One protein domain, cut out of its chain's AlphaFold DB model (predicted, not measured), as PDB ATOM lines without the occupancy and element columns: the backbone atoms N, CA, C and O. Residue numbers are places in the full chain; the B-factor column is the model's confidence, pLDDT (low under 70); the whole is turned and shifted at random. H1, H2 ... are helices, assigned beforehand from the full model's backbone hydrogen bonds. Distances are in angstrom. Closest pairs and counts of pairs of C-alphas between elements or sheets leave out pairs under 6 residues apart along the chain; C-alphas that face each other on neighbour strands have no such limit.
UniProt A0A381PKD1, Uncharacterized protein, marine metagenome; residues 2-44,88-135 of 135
ATOM      1  N   ILE A   2      56.940  17.084 -18.085       97.12
ATOM      2  CA  ILE A   2      56.574  16.156 -19.160       97.12
ATOM      3  C   ILE A   2      57.897  15.629 -19.725       97.12
ATOM      4  O   ILE A   2      58.631  16.400 -20.332       97.12
ATOM      5  N   GLY A   3      58.239  14.372 -19.438       95.38
ATOM      6  CA  GLY A   3      59.482  13.748 -19.916       95.38
ATOM      7  C   GLY A   3      59.392  13.304 -21.377       95.38
ATOM      8  O   GLY A   3      58.306  13.346 -21.964       95.38
ATOM      9  N   SER A   4      60.516  12.868 -21.950       95.94
ATOM     10  CA  SER A   4      60.599  12.416 -23.348       95.94
ATOM     11  C   SER A   4      60.002  13.436 -24.321       95.94
ATOM     12  O   SER A   4      59.167  13.108 -25.165       95.94
ATOM     13  N   ALA A   5      60.322  14.719 -24.134       96.31
ATOM     14  CA  ALA A   5      59.731  15.806 -24.915       96.31
ATOM     15  C   ALA A   5      60.076  15.741 -26.412       96.31
ATOM     16  O   ALA A   5      59.279  16.198 -27.227       96.31
ATOM     17  N   GLN A   6      61.213  15.134 -26.754       96.25
ATOM     18  CA  GLN A   6      61.658  14.899 -28.127       96.25
ATOM     19  C   GLN A   6      60.873  13.786 -28.843       96.25
ATOM     20  O   GLN A   6      60.940  13.683 -30.064       96.25
ATOM     21  N   GLU A   7      60.157  12.939 -28.099       97.50
ATOM     22  CA  GLU A   7      59.406  11.821 -28.668       97.50
ATOM     23  C   GLU A   7      58.002  12.260 -29.090       97.50
ATOM     24  O   GLU A   7      57.217  12.783 -28.286       97.50
ATOM     25  N   GLU A   8      57.664  11.986 -30.344       97.06
ATOM     26  CA  GLU A   8      56.343  12.224 -30.909       97.06
ATOM     27  C   GLU A   8      56.065  11.286 -32.088       97.06
ATOM     28  O   GLU A   8      56.982  10.811 -32.754       97.06
ATOM     29  N   VAL A   9      54.781  11.035 -32.366       96.25
ATOM     30  CA  VAL A   9      54.323  10.223 -33.509       96.25
ATOM     31  C   VAL A   9      54.896   8.790 -33.506       96.25
ATOM     32  O   VAL A   9      55.138   8.197 -34.554       96.25
ATOM     33  N   THR A  10      55.065   8.194 -32.323       97.44
ATOM     34  CA  THR A  10      55.406   6.767 -32.153       97.44
ATOM     35  C   THR A  10      54.305   6.015 -31.404       97.44
ATOM     36  O   THR A  10      53.413   6.632 -30.817       97.44
ATOM     37  N   TRP A  11      54.334   4.677 -31.425       97.44
ATOM     38  CA  TRP A  11      53.368   3.868 -30.672       97.44
ATOM     39  C   TRP A  11      53.412   4.187 -29.174       97.44
ATOM     40  O   TRP A  11      52.380   4.286 -28.519       97.44
ATOM     41  N   GLU A  12      54.604   4.382 -28.626       97.25
ATOM     42  CA  GLU A  12      54.854   4.650 -27.217       97.25
ATOM     43  C   GLU A  12      54.579   6.113 -26.859       97.25
ATOM     44  O   GLU A  12      54.033   6.382 -25.782       97.25
ATOM     45  N   ASN A  13      54.892   7.037 -27.773       97.69
ATOM     46  CA  ASN A  13      54.741   8.482 -27.614       97.69
ATOM     47  C   ASN A  13      53.945   9.078 -28.788       97.69
ATOM     48  O   ASN A  13      54.499   9.759 -29.652       97.69
ATOM     49  N   PRO A  14      52.622   8.850 -28.841       97.75
ATOM     50  CA  PRO A  14      51.818   9.277 -29.983       97.75
ATOM     51  C   PRO A  14      51.609  10.789 -30.049       97.75
ATOM     52  O   PRO A  14      51.345  11.309 -31.132       97.75
ATOM     53  N   PHE A  15      51.705  11.491 -28.916       98.44
ATOM     54  CA  PHE A  15      51.419  12.921 -28.800       98.44
ATOM     55  C   PHE A  15      52.693  13.742 -28.595       98.44
ATOM     56  O   PHE A  15      53.560  13.368 -27.799       98.44
ATOM     57  N   SER A  16      52.767  14.897 -29.250       98.44
ATOM     58  CA  SER A  16      53.885  15.831 -29.112       98.44
ATOM     59  C   SER A  16      53.969  16.424 -27.703       98.44
ATOM     60  O   SER A  16      53.027  16.348 -26.902       98.44
ATOM     61  N   ALA A  17      55.096  17.053 -27.371       98.06
ATOM     62  CA  ALA A  17      55.242  17.755 -26.096       98.06
ATOM     63  C   ALA A  17      54.199  18.876 -25.911       98.06
ATOM     64  O   ALA A  17      53.726  19.094 -24.791       98.06
ATOM     65  N   SER A  18      53.807  19.570 -26.988       98.12
ATOM     66  CA  SER A  18      52.799  20.636 -26.935       98.12
ATOM     67  C   SER A  18      51.391  20.085 -26.711       98.12
ATOM     68  O   SER A  18      50.683  20.591 -25.841       98.12
ATOM     69  N   GLU A  19      51.019  19.005 -27.407       98.56
ATOM     70  CA  GLU A  19      49.743  18.306 -27.208       98.56
ATOM     71  C   GLU A  19      49.632  17.779 -25.771       98.56
ATOM     72  O   GLU A  19      48.638  18.026 -25.085       98.56
ATOM     73  N   ARG A  20      50.690  17.128 -25.264       98.44
ATOM     74  CA  ARG A  20      50.759  16.637 -23.878       98.44
ATOM     75  C   ARG A  20      50.660  17.772 -22.861       98.44
ATOM     76  O   ARG A  20      49.974  17.630 -21.850       98.44
ATOM     77  N   ARG A  21      51.320  18.906 -23.113       98.19
ATOM     78  CA  ARG A  21      51.237  20.088 -22.244       98.19
ATOM     79  C   ARG A  21      49.822  20.646 -22.196       98.19
ATOM     80  O   ARG A  21      49.367  20.995 -21.109       98.19
ATOM     81  N   GLU A  22      49.135  20.718 -23.331       98.38
ATOM     82  CA  GLU A  22      47.749  21.180 -23.371       98.38
ATOM     83  C   GLU A  22      46.821  20.234 -22.601       98.38
ATOM     84  O   GLU A  22      46.028  20.701 -21.788       98.38
ATOM     85  N   MET A  23      46.987  18.917 -22.764       98.44
ATOM     86  CA  MET A  23      46.250  17.918 -21.983       98.44
ATOM     87  C   MET A  23      46.479  18.089 -20.477       98.44
ATOM     88  O   MET A  23      45.527  18.237 -19.717       98.44
ATOM     89  N   VAL A  24      47.736  18.138 -20.028       98.06
ATOM     90  CA  VAL A  24      48.051  18.316 -18.600       98.06
ATOM     91  C   VAL A  24      47.480  19.631 -18.066       98.06
ATOM     92  O   VAL A  24      46.915  19.653 -16.975       98.06
ATOM     93  N   SER A  25      47.591  20.720 -18.830       97.69
ATOM     94  CA  SER A  25      47.045  22.020 -18.435       97.69
ATOM     95  C   SER A  25      45.523  21.984 -18.293       97.69
ATOM     96  O   SER A  25      45.002  22.540 -17.330       97.69
ATOM     97  N   ALA A  26      44.818  21.331 -19.221       98.00
ATOM     98  CA  ALA A  26      43.364  21.214 -19.182       98.00
ATOM     99  C   ALA A  26      42.888  20.398 -17.972       98.00
ATOM    100  O   ALA A  26      42.004  20.852 -17.250       98.00
ATOM    101  N   GLY A  27      43.514  19.246 -17.705       98.06
ATOM    102  CA  GLY A  27      43.135  18.398 -16.571       98.06
ATOM    103  C   GLY A  27      43.428  19.038 -15.209       98.06
ATOM    104  O   GLY A  27      42.642  18.924 -14.270       98.06
ATOM    105  N   LEU A  28      44.536  19.782 -15.091       97.75
ATOM    106  CA  LEU A  28      44.820  20.556 -13.877       97.75
ATOM    107  C   LEU A  28      43.801  21.684 -13.675       97.75
ATOM    108  O   LEU A  28      43.282  21.833 -12.570       97.75
ATOM    109  N   ALA A  29      43.455  22.418 -14.737       97.31
ATOM    110  CA  ALA A  29      42.450  23.476 -14.668       97.31
ATOM    111  C   ALA A  29      41.067  22.932 -14.264       97.31
ATOM    112  O   ALA A  29      40.414  23.506 -13.393       97.31
ATOM    113  N   ALA A  30      40.640  21.793 -14.817       97.75
ATOM    114  CA  ALA A  30      39.384  21.138 -14.443       97.75
ATOM    115  C   ALA A  30      39.360  20.685 -12.970       97.75
ATOM    116  O   ALA A  30      38.312  20.698 -12.323       97.75
ATOM    117  N   ALA A  31      40.525  20.346 -12.413       97.31
ATOM    118  CA  ALA A  31      40.704  20.037 -10.997       97.31
ATOM    119  C   ALA A  31      40.872  21.282 -10.097       97.31
ATOM    120  O   ALA A  31      41.086  21.127  -8.894       97.31
ATOM    121  N   ASN A  32      40.761  22.502 -10.639       97.44
ATOM    122  CA  ASN A  32      41.041  23.773  -9.952       97.44
ATOM    123  C   ASN A  32      42.465  23.843  -9.367       97.44
ATOM    124  O   ASN A  32      42.686  24.377  -8.277       97.44
ATOM    125  N   LEU A  33      43.435  23.272 -10.082       97.38
ATOM    126  CA  LEU A  33      44.847  23.285  -9.724       97.38
ATOM    127  C   LEU A  33      45.614  24.225 -10.653       97.38
ATOM    128  O   LEU A  33      45.646  24.035 -11.864       97.38
ATOM    129  N   GLU A  34      46.309  25.191 -10.056       94.25
ATOM    130  CA  GLU A  34      47.147  26.162 -10.764       94.25
ATOM    131  C   GLU A  34      48.630  25.812 -10.552       94.25
ATOM    132  O   GLU A  34      49.211  26.142  -9.507       94.25
ATOM    133  N   PRO A  35      49.277  25.087 -11.485       93.06
ATOM    134  CA  PRO A  35      50.680  24.727 -11.340       93.06
ATOM    135  C   PRO A  35      51.579  25.956 -11.521       93.06
ATOM    136  O   PRO A  35      51.376  26.765 -12.421       93.06
ATOM    137  N   LYS A  36      52.671  26.039 -10.749       92.50
ATOM    138  CA  LYS A  36      53.702  27.074 -10.970       92.50
ATOM    139  C   LYS A  36      54.322  26.997 -12.371       92.50
ATOM    140  O   LYS A  36      54.666  28.024 -12.945       92.50
ATOM    141  N   ALA A  37      54.514  25.783 -12.891       94.69
ATOM    142  CA  ALA A  37      55.056  25.552 -14.223       94.69
ATOM    143  C   ALA A  37      54.711  24.150 -14.746       94.69
ATOM    144  O   ALA A  37      54.747  23.169 -14.001       94.69
ATOM    145  N   ILE A  38      54.471  24.050 -16.056       96.88
ATOM    146  CA  ILE A  38      54.456  22.789 -16.809       96.88
ATOM    147  C   ILE A  38      55.602  22.847 -17.822       96.88
ATOM    148  O   ILE A  38      55.521  23.555 -18.828       96.88
ATOM    149  N   VAL A  39      56.677  22.115 -17.532       97.06
ATOM    150  CA  VAL A  39      57.909  22.091 -18.334       97.06
ATOM    151  C   VAL A  39      58.042  20.744 -19.033       97.06
ATOM    152  O   VAL A  39      57.945  19.705 -18.369       97.06
ATOM    153  N   ALA A  40      58.248  20.777 -20.348       96.50
ATOM    154  CA  ALA A  40      58.629  19.617 -21.144       96.50
ATOM    155  C   ALA A  40      60.157  19.502 -21.151       96.50
ATOM    156  O   ALA A  40      60.835  20.509 -21.334       96.50
ATOM    157  N   VAL A  41      60.671  18.305 -20.887       95.88
ATOM    158  CA  VAL A  41      62.102  18.028 -20.750       95.88
ATOM    159  C   VAL A  41      62.462  16.875 -21.674       95.88
ATOM    160  O   VAL A  41      61.798  15.834 -21.664       95.88
ATOM    161  N   GLU A  42      63.484  17.088 -22.493       94.12
ATOM    162  CA  GLU A  42      64.034  16.054 -23.365       94.12
ATOM    163  C   GLU A  42      64.863  15.053 -22.560       94.12
ATOM    164  O   GLU A  42      65.463  15.387 -21.534       94.12
ATOM    165  N   ASP A  43      64.898  13.806 -23.019       92.12
ATOM    166  CA  ASP A  43      65.766  12.811 -22.409       92.12
ATOM    167  C   ASP A  43      67.202  12.988 -22.900       92.12
ATOM    168  O   ASP A  43      67.482  13.078 -24.095       92.12
ATOM    169  N   VAL A  44      68.146  12.938 -21.963       90.06
ATOM    170  CA  VAL A  44      69.546  12.663 -22.283       90.06
ATOM    171  C   VAL A  44      69.787  11.172 -22.128       90.06
ATOM    172  O   VAL A  44      69.462  10.591 -21.093       90.06
ATOM    173  N   GLN A  88      47.623   4.064  -8.853       91.69
ATOM    174  CA  GLN A  88      46.234   3.643  -8.678       91.69
ATOM    175  C   GLN A  88      45.697   3.057  -9.984       91.69
ATOM    176  O   GLN A  88      46.097   3.493 -11.059       91.69
ATOM    177  N   ASN A  89      44.793   2.077  -9.879       88.62
ATOM    178  CA  ASN A  89      44.052   1.498 -11.007       88.62
ATOM    179  C   ASN A  89      44.909   1.203 -12.259       88.62
ATOM    180  O   ASN A  89      44.567   1.577 -13.379       88.62
ATOM    181  N   ARG A  90      46.055   0.537 -12.072       87.25
ATOM    182  CA  ARG A  90      47.049   0.316 -13.140       87.25
ATOM    183  C   ARG A  90      46.535  -0.477 -14.341       87.25
ATOM    184  O   ARG A  90      47.141  -0.413 -15.395       87.25
ATOM    185  N   GLN A  91      45.442  -1.218 -14.189       84.56
ATOM    186  CA  GLN A  91      44.833  -1.946 -15.302       84.56
ATOM    187  C   GLN A  91      44.142  -1.007 -16.301       84.56
ATOM    188  O   GLN A  91      44.036  -1.353 -17.470       84.56
ATOM    189  N   VAL A  92      43.684   0.166 -15.847       88.00
ATOM    190  CA  VAL A  92      42.897   1.108 -16.659       88.00
ATOM    191  C   VAL A  92      43.648   2.421 -16.894       88.00
ATOM    192  O   VAL A  92      43.635   2.944 -17.999       88.00
ATOM    193  N   TRP A  93      44.331   2.959 -15.879       93.44
ATOM    194  CA  TRP A  93      44.982   4.278 -15.927       93.44
ATOM    195  C   TRP A  93      46.456   4.229 -16.348       93.44
ATOM    196  O   TRP A  93      47.238   5.129 -16.040       93.44
ATOM    197  N   GLU A  94      46.859   3.169 -17.044       93.94
ATOM    198  CA  GLU A  94      48.204   3.034 -17.587       93.94
ATOM    199  C   GLU A  94      48.220   3.414 -19.068       93.94
ATOM    200  O   GLU A  94      47.399   2.950 -19.857       93.94
ATOM    201  N   GLY A  95      49.189   4.247 -19.463       94.94
ATOM    202  CA  GLY A  95      49.278   4.753 -20.834       94.94
ATOM    203  C   GLY A  95      49.307   3.641 -21.887       94.94
ATOM    204  O   GLY A  95      48.670   3.782 -22.920       94.94
ATOM    205  N   ALA A  96      49.971   2.513 -21.617       94.38
ATOM    206  CA  ALA A  96      49.992   1.376 -22.539       94.38
ATOM    207  C   ALA A  96      48.588   0.796 -22.798       94.38
ATOM    208  O   ALA A  96      48.228   0.593 -23.957       94.38
ATOM    209  N   ALA A  97      47.783   0.603 -21.748       94.38
ATOM    210  CA  ALA A  97      46.412   0.107 -21.866       94.38
ATOM    211  C   ALA A  97      45.514   1.108 -22.614       94.38
ATOM    212  O   ALA A  97      44.789   0.730 -23.530       94.38
ATOM    213  N   ILE A  98      45.627   2.402 -22.293       96.38
ATOM    214  CA  ILE A  98      44.857   3.460 -22.966       96.38
ATOM    215  C   ILE A  98      45.222   3.544 -24.454       96.38
ATOM    216  O   ILE A  98      44.339   3.716 -25.291       96.38
ATOM    217  N   ARG A  99      46.502   3.389 -24.819       96.44
ATOM    218  CA  ARG A  99      46.926   3.393 -26.228       96.44
ATOM    219  C   ARG A  99      46.398   2.187 -27.003       96.44
ATOM    220  O   ARG A  99      45.959   2.352 -28.137       96.44
ATOM    221  N   GLN A 100      46.391   1.003 -26.389       94.56
ATOM    222  CA  GLN A 100      45.762  -0.184 -26.977       94.56
ATOM    223  C   GLN A 100      44.269   0.045 -27.229       94.56
ATOM    224  O   GLN A 100      43.805  -0.155 -28.348       94.56
ATOM    225  N   ALA A 101      43.550   0.547 -26.225       94.75
ATOM    226  CA  ALA A 101      42.129   0.875 -26.311       94.75
ATOM    227  C   ALA A 101      41.829   1.935 -27.393       94.75
ATOM    228  O   ALA A 101      40.901   1.785 -28.183       94.75
ATOM    229  N   LEU A 102      42.666   2.973 -27.499       95.50
ATOM    230  CA  LEU A 102      42.577   3.990 -28.553       95.50
ATOM    231  C   LEU A 102      42.764   3.411 -29.962       95.50
ATOM    232  O   LEU A 102      42.065   3.826 -30.883       95.50
ATOM    233  N   ALA A 103      43.693   2.468 -30.150       94.88
ATOM    234  CA  ALA A 103      43.986   1.895 -31.466       94.88
ATOM    235  C   ALA A 103      42.791   1.120 -32.055       94.88
ATOM    236  O   ALA A 103      42.561   1.153 -33.269       94.88
ATOM    237  N   VAL A 104      42.005   0.480 -31.186       93.19
ATOM    238  CA  VAL A 104      40.763  -0.223 -31.547       93.19
ATOM    239  C   VAL A 104      39.503   0.641 -31.383       93.19
ATOM    240  O   VAL A 104      38.415   0.183 -31.707       93.19
ATOM    241  N   ASP A 105      39.660   1.901 -30.955       85.88
ATOM    242  CA  ASP A 105      38.588   2.864 -30.644       85.88
ATOM    243  C   ASP A 105      37.512   2.302 -29.696       85.88
ATOM    244  O   ASP A 105      36.313   2.491 -29.896       85.88
ATOM    245  N   GLU A 106      37.949   1.592 -28.649       85.88
ATOM    246  CA  GLU A 106      37.062   0.925 -27.692       85.88
ATOM    247  C   GLU A 106      37.363   1.355 -26.250       85.88
ATOM    248  O   GLU A 106      38.467   1.164 -25.751       85.88
ATOM    249  N   ALA A 107      36.357   1.904 -25.560       86.38
ATOM    250  CA  ALA A 107      36.312   2.114 -24.105       86.38
ATOM    251  C   ALA A 107      37.459   2.934 -23.462       86.38
ATOM    252  O   ALA A 107      37.646   2.887 -22.243       86.38
ATOM    253  N   TRP A 108      38.208   3.721 -24.235       94.56
ATOM    254  CA  TRP A 108      39.336   4.507 -23.725       94.56
ATOM    255  C   TRP A 108      38.895   5.793 -23.009       94.56
ATOM    256  O   TRP A 108      39.605   6.292 -22.136       94.56
ATOM    257  N   GLU A 109      37.719   6.333 -23.332       95.62
ATOM    258  CA  GLU A 109      37.238   7.609 -22.793       95.62
ATOM    259  C   GLU A 109      36.987   7.550 -21.289       95.62
ATOM    260  O   GLU A 109      37.248   8.519 -20.584       95.62
ATOM    261  N   ALA A 110      36.531   6.403 -20.780       93.94
ATOM    262  CA  ALA A 110      36.270   6.207 -19.354       93.94
ATOM    263  C   ALA A 110      37.553   6.214 -18.499       93.94
ATOM    264  O   ALA A 110      37.484   6.378 -17.280       93.94
ATOM    265  N   ALA A 111      38.724   6.035 -19.120       94.88
ATOM    266  CA  ALA A 111      40.015   6.089 -18.444       94.88
ATOM    267  C   ALA A 111      40.553   7.523 -18.286       94.88
ATOM    268  O   ALA A 111      41.549   7.721 -17.588       94.88
ATOM    269  N   LEU A 112      39.926   8.513 -18.930       96.38
ATOM    270  CA  LEU A 112      40.404   9.892 -19.003       96.38
ATOM    271  C   LEU A 112      39.357  10.883 -18.485       96.38
ATOM    272  O   LEU A 112      38.159  10.613 -18.453       96.38
ATOM    273  N   GLN A 113      39.820  12.067 -18.095       97.19
ATOM    274  CA  GLN A 113      38.920  13.169 -17.764       97.19
ATOM    275  C   GLN A 113      38.256  13.707 -19.053       97.19
ATOM    276  O   GLN A 113      38.898  13.678 -20.113       97.19
ATOM    277  N   PRO A 114      37.003  14.206 -19.010       97.94
ATOM    278  CA  PRO A 114      36.250  14.598 -20.208       97.94
ATOM    279  C   PRO A 114      36.965  15.611 -21.116       97.94
ATOM    280  O   PRO A 114      36.951  15.492 -22.339       97.94
ATOM    281  N   GLU A 115      37.642  16.593 -20.531       97.75
ATOM    282  CA  GLU A 115      38.429  17.607 -21.229       97.75
ATOM    283  C   GLU A 115      39.609  17.001 -21.997       97.75
ATOM    284  O   GLU A 115      39.923  17.443 -23.102       97.75
ATOM    285  N   ILE A 116      40.212  15.934 -21.474       98.19
ATOM    286  CA  ILE A 116      41.290  15.212 -22.153       98.19
ATOM    287  C   ILE A 116      40.726  14.385 -23.304       98.19
ATOM    288  O   ILE A 116      41.339  14.339 -24.367       98.19
ATOM    289  N   VAL A 117      39.538  13.793 -23.145       98.19
ATOM    290  CA  VAL A 117      38.845  13.068 -24.225       98.19
ATOM    291  C   VAL A 117      38.603  13.980 -25.427       98.19
ATOM    292  O   VAL A 117      38.896  13.598 -26.563       98.19
ATOM    293  N   VAL A 118      38.131  15.208 -25.187       98.25
ATOM    294  CA  VAL A 118      37.934  16.213 -26.242       98.25
ATOM    295  C   VAL A 118      39.248  16.511 -26.962       98.25
ATOM    296  O   VAL A 118      39.283  16.520 -28.193       98.25
ATOM    297  N   LEU A 119      40.338  16.712 -26.218       98.56
ATOM    298  CA  LEU A 119      41.654  16.996 -26.791       98.56
ATOM    299  C   LEU A 119      42.207  15.816 -27.595       98.56
ATOM    300  O   LEU A 119      42.649  16.008 -28.724       98.56
ATOM    301  N   VAL A 120      42.131  14.595 -27.064       98.06
ATOM    302  CA  VAL A 120      42.583  13.378 -27.753       98.06
ATOM    303  C   VAL A 120      41.847  13.197 -29.081       98.06
ATOM    304  O   VAL A 120      42.493  12.934 -30.095       98.06
ATOM    305  N   ARG A 121      40.524  13.411 -29.116       97.25
ATOM    306  CA  ARG A 121      39.750  13.393 -30.373       97.25
ATOM    307  C   ARG A 121      40.165  14.522 -31.313       97.25
ATOM    308  O   ARG A 121      40.384  14.279 -32.494       97.25
ATOM    309  N   ARG A 122      40.332  15.742 -30.795       98.31
ATOM    310  CA  ARG A 122      40.755  16.914 -31.582       98.31
ATOM    311  C   ARG A 122      42.126  16.715 -32.236       98.31
ATOM    312  O   ARG A 122      42.342  17.198 -33.342       98.31
ATOM    313  N   PHE A 123      43.033  15.996 -31.579       97.94
ATOM    314  CA  PHE A 123      44.355  15.655 -32.110       97.94
ATOM    315  C   PHE A 123      44.363  14.405 -33.012       97.94
ATOM    316  O   PHE A 123      45.421  14.031 -33.523       97.94
ATOM    317  N   GLY A 124      43.214  13.751 -33.224       96.94
ATOM    318  CA  GLY A 124      43.111  12.525 -34.022       96.94
ATOM    319  C   GLY A 124      43.808  11.327 -33.375       96.94
ATOM    320  O   GLY A 124      44.468  10.548 -34.061       96.94
ATOM    321  N   GLY A 125      43.745  11.220 -32.044       96.44
ATOM    322  CA  GLY A 125      44.404  10.171 -31.263       96.44
ATOM    323  C   GLY A 125      44.073   8.743 -31.722       96.44
ATOM    324  O   GLY A 125      45.016   8.001 -32.003       96.44
ATOM    325  N   PRO A 126      42.785   8.353 -31.845       96.19
ATOM    326  CA  PRO A 126      42.408   7.016 -32.308       96.19
ATOM    327  C   PRO A 126      42.968   6.685 -33.697       96.19
ATOM    328  O   PRO A 126      43.578   5.636 -33.901       96.19
ATOM    329  N   GLU A 127      42.834   7.598 -34.663       96.12
ATOM    330  CA  GLU A 127      43.334   7.400 -36.027       96.12
ATOM    331  C   GLU A 127      44.860   7.313 -36.067       96.12
ATOM    332  O   GLU A 127      45.415   6.508 -36.818       96.12
ATOM    333  N   ARG A 128      45.539   8.143 -35.270       96.38
ATOM    334  CA  ARG A 128      46.997   8.157 -35.156       96.38
ATOM    335  C   ARG A 128      47.503   6.839 -34.580       96.38
ATOM    336  O   ARG A 128      48.385   6.227 -35.173       96.38
ATOM    337  N   LEU A 129      46.921   6.367 -33.480       96.31
ATOM    338  CA  LEU A 129      47.353   5.124 -32.847       96.31
ATOM    339  C   LEU A 129      47.014   3.881 -33.654       96.31
ATOM    340  O   LEU A 129      47.829   2.970 -33.691       96.31
ATOM    341  N   ARG A 130      45.896   3.862 -34.384       95.50
ATOM    342  CA  ARG A 130      45.603   2.770 -35.321       95.50
ATOM    343  C   ARG A 130      46.668   2.630 -36.412       95.50
ATOM    344  O   ARG A 130      46.970   1.520 -36.824       95.50
ATOM    345  N   LYS A 131      47.241   3.747 -36.881       96.00
ATOM    346  CA  LYS A 131      48.329   3.748 -37.880       96.00
ATOM    347  C   LYS A 131      49.688   3.360 -37.301       96.00
ATOM    348  O   LYS A 131      50.527   2.865 -38.041       96.00
ATOM    349  N   LEU A 132      49.912   3.653 -36.024       96.38
ATOM    350  CA  LEU A 132      51.169   3.384 -35.324       96.38
ATOM    351  C   LEU A 132      51.169   2.029 -34.608       96.38
ATOM    352  O   LEU A 132      52.195   1.655 -34.050       96.38
ATOM    353  N   ALA A 133      50.033   1.329 -34.581       93.19
ATOM    354  CA  ALA A 133      49.901   0.051 -33.904       93.19
ATOM    355  C   ALA A 133      50.912  -0.960 -34.478       93.19
ATOM    356  O   ALA A 133      50.980  -1.108 -35.702       93.19
ATOM    357  N   PRO A 134      51.704  -1.631 -33.623       88.00
ATOM    358  CA  PRO A 134      52.580  -2.706 -34.066       88.00
ATOM    359  C   PRO A 134      51.754  -3.875 -34.623       88.00
ATOM    360  O   PRO A 134      50.616  -4.084 -34.195       88.00
ATOM    361  N   GLU A 135      52.336  -4.606 -35.578       76.50
ATOM    362  CA  GLU A 135      51.756  -5.832 -36.158       76.50
ATOM    363  C   GLU A 135      51.595  -6.965 -35.134       76.50
ATOM    364  O   GLU A 135      52.469  -7.106 -34.243       76.50
TER     365      GLU A 135
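This is residues 2 to 44 and 88 to 135 of the 135 residues of an uncharacterized protein of marine metagenome (UniProt A0A381PKD1). Two pairs of helices are joined by a good deal of loop: H1 and H3 side by side, running opposite ways, and H2 and H4 crosswise at about a right angle, with H4 following H3 after a tight turn. Residues 31 to 44 fold back along H1 on the side away from H3, while residues 2 to 16 loop out from the first end of H1 toward H4 and back. The printed part has 91 residues, with four named helices in the order H1 H2 H3 H4 and no named strand; the class is all helix, though the helices hold only 40 of the 91 residues. The whole is compact, with a radius of gyration of the C-alphas of 13.2 A and spans of 41 by 32 by 26 A.

H1, residues 17 to 30, is the longest helix at 20.0 A, from C-alpha 17 at (55.242, 17.755, -26.096) to C-alpha 30 at (39.384, 21.138, -14.443). H3 is residues 114 to 122, 12.5 A. H2 is residues 95 to 103, 12.2 A. H4 is residues 125 to 132, 10.4 A, ending at C-alpha 132 at (51.169, 3.384, -35.324).

H1 and H3 touch at a shallow tilt of 26 degrees, opposite ways; their closest C-alphas, of Met 23 and Ile 116, are 5.7 A apart. H3 and H4 are close but not clearly touching, the closest C-alphas being those of Val 120 and Pro 126, 7.8 A, at a steep tilt of 51 degrees. H4 and H2 touch, about perpendicular at 90 degrees, with the C-alphas of Ala 103 and Arg 130 closest at 4.3 A. H1 is apart from H2 and H4, and H2 is apart from H3. In H1, H2, H3 and H4 every O i to N i+4 pair is within hydrogen-bond range.

The C-alphas farthest apart, those of Lys 36 and Glu 135, are 41.5 A from each other. Residues 45 to 87 are not printed, and C-alphas 44 and 88 are 28.5 A apart across this cut, in the link from H1 to H2. The link from H2 to H3 is short, that from H3 to H4 tight. The mean pLDDT of the printed part is 95.3, and no printed residue is under 70.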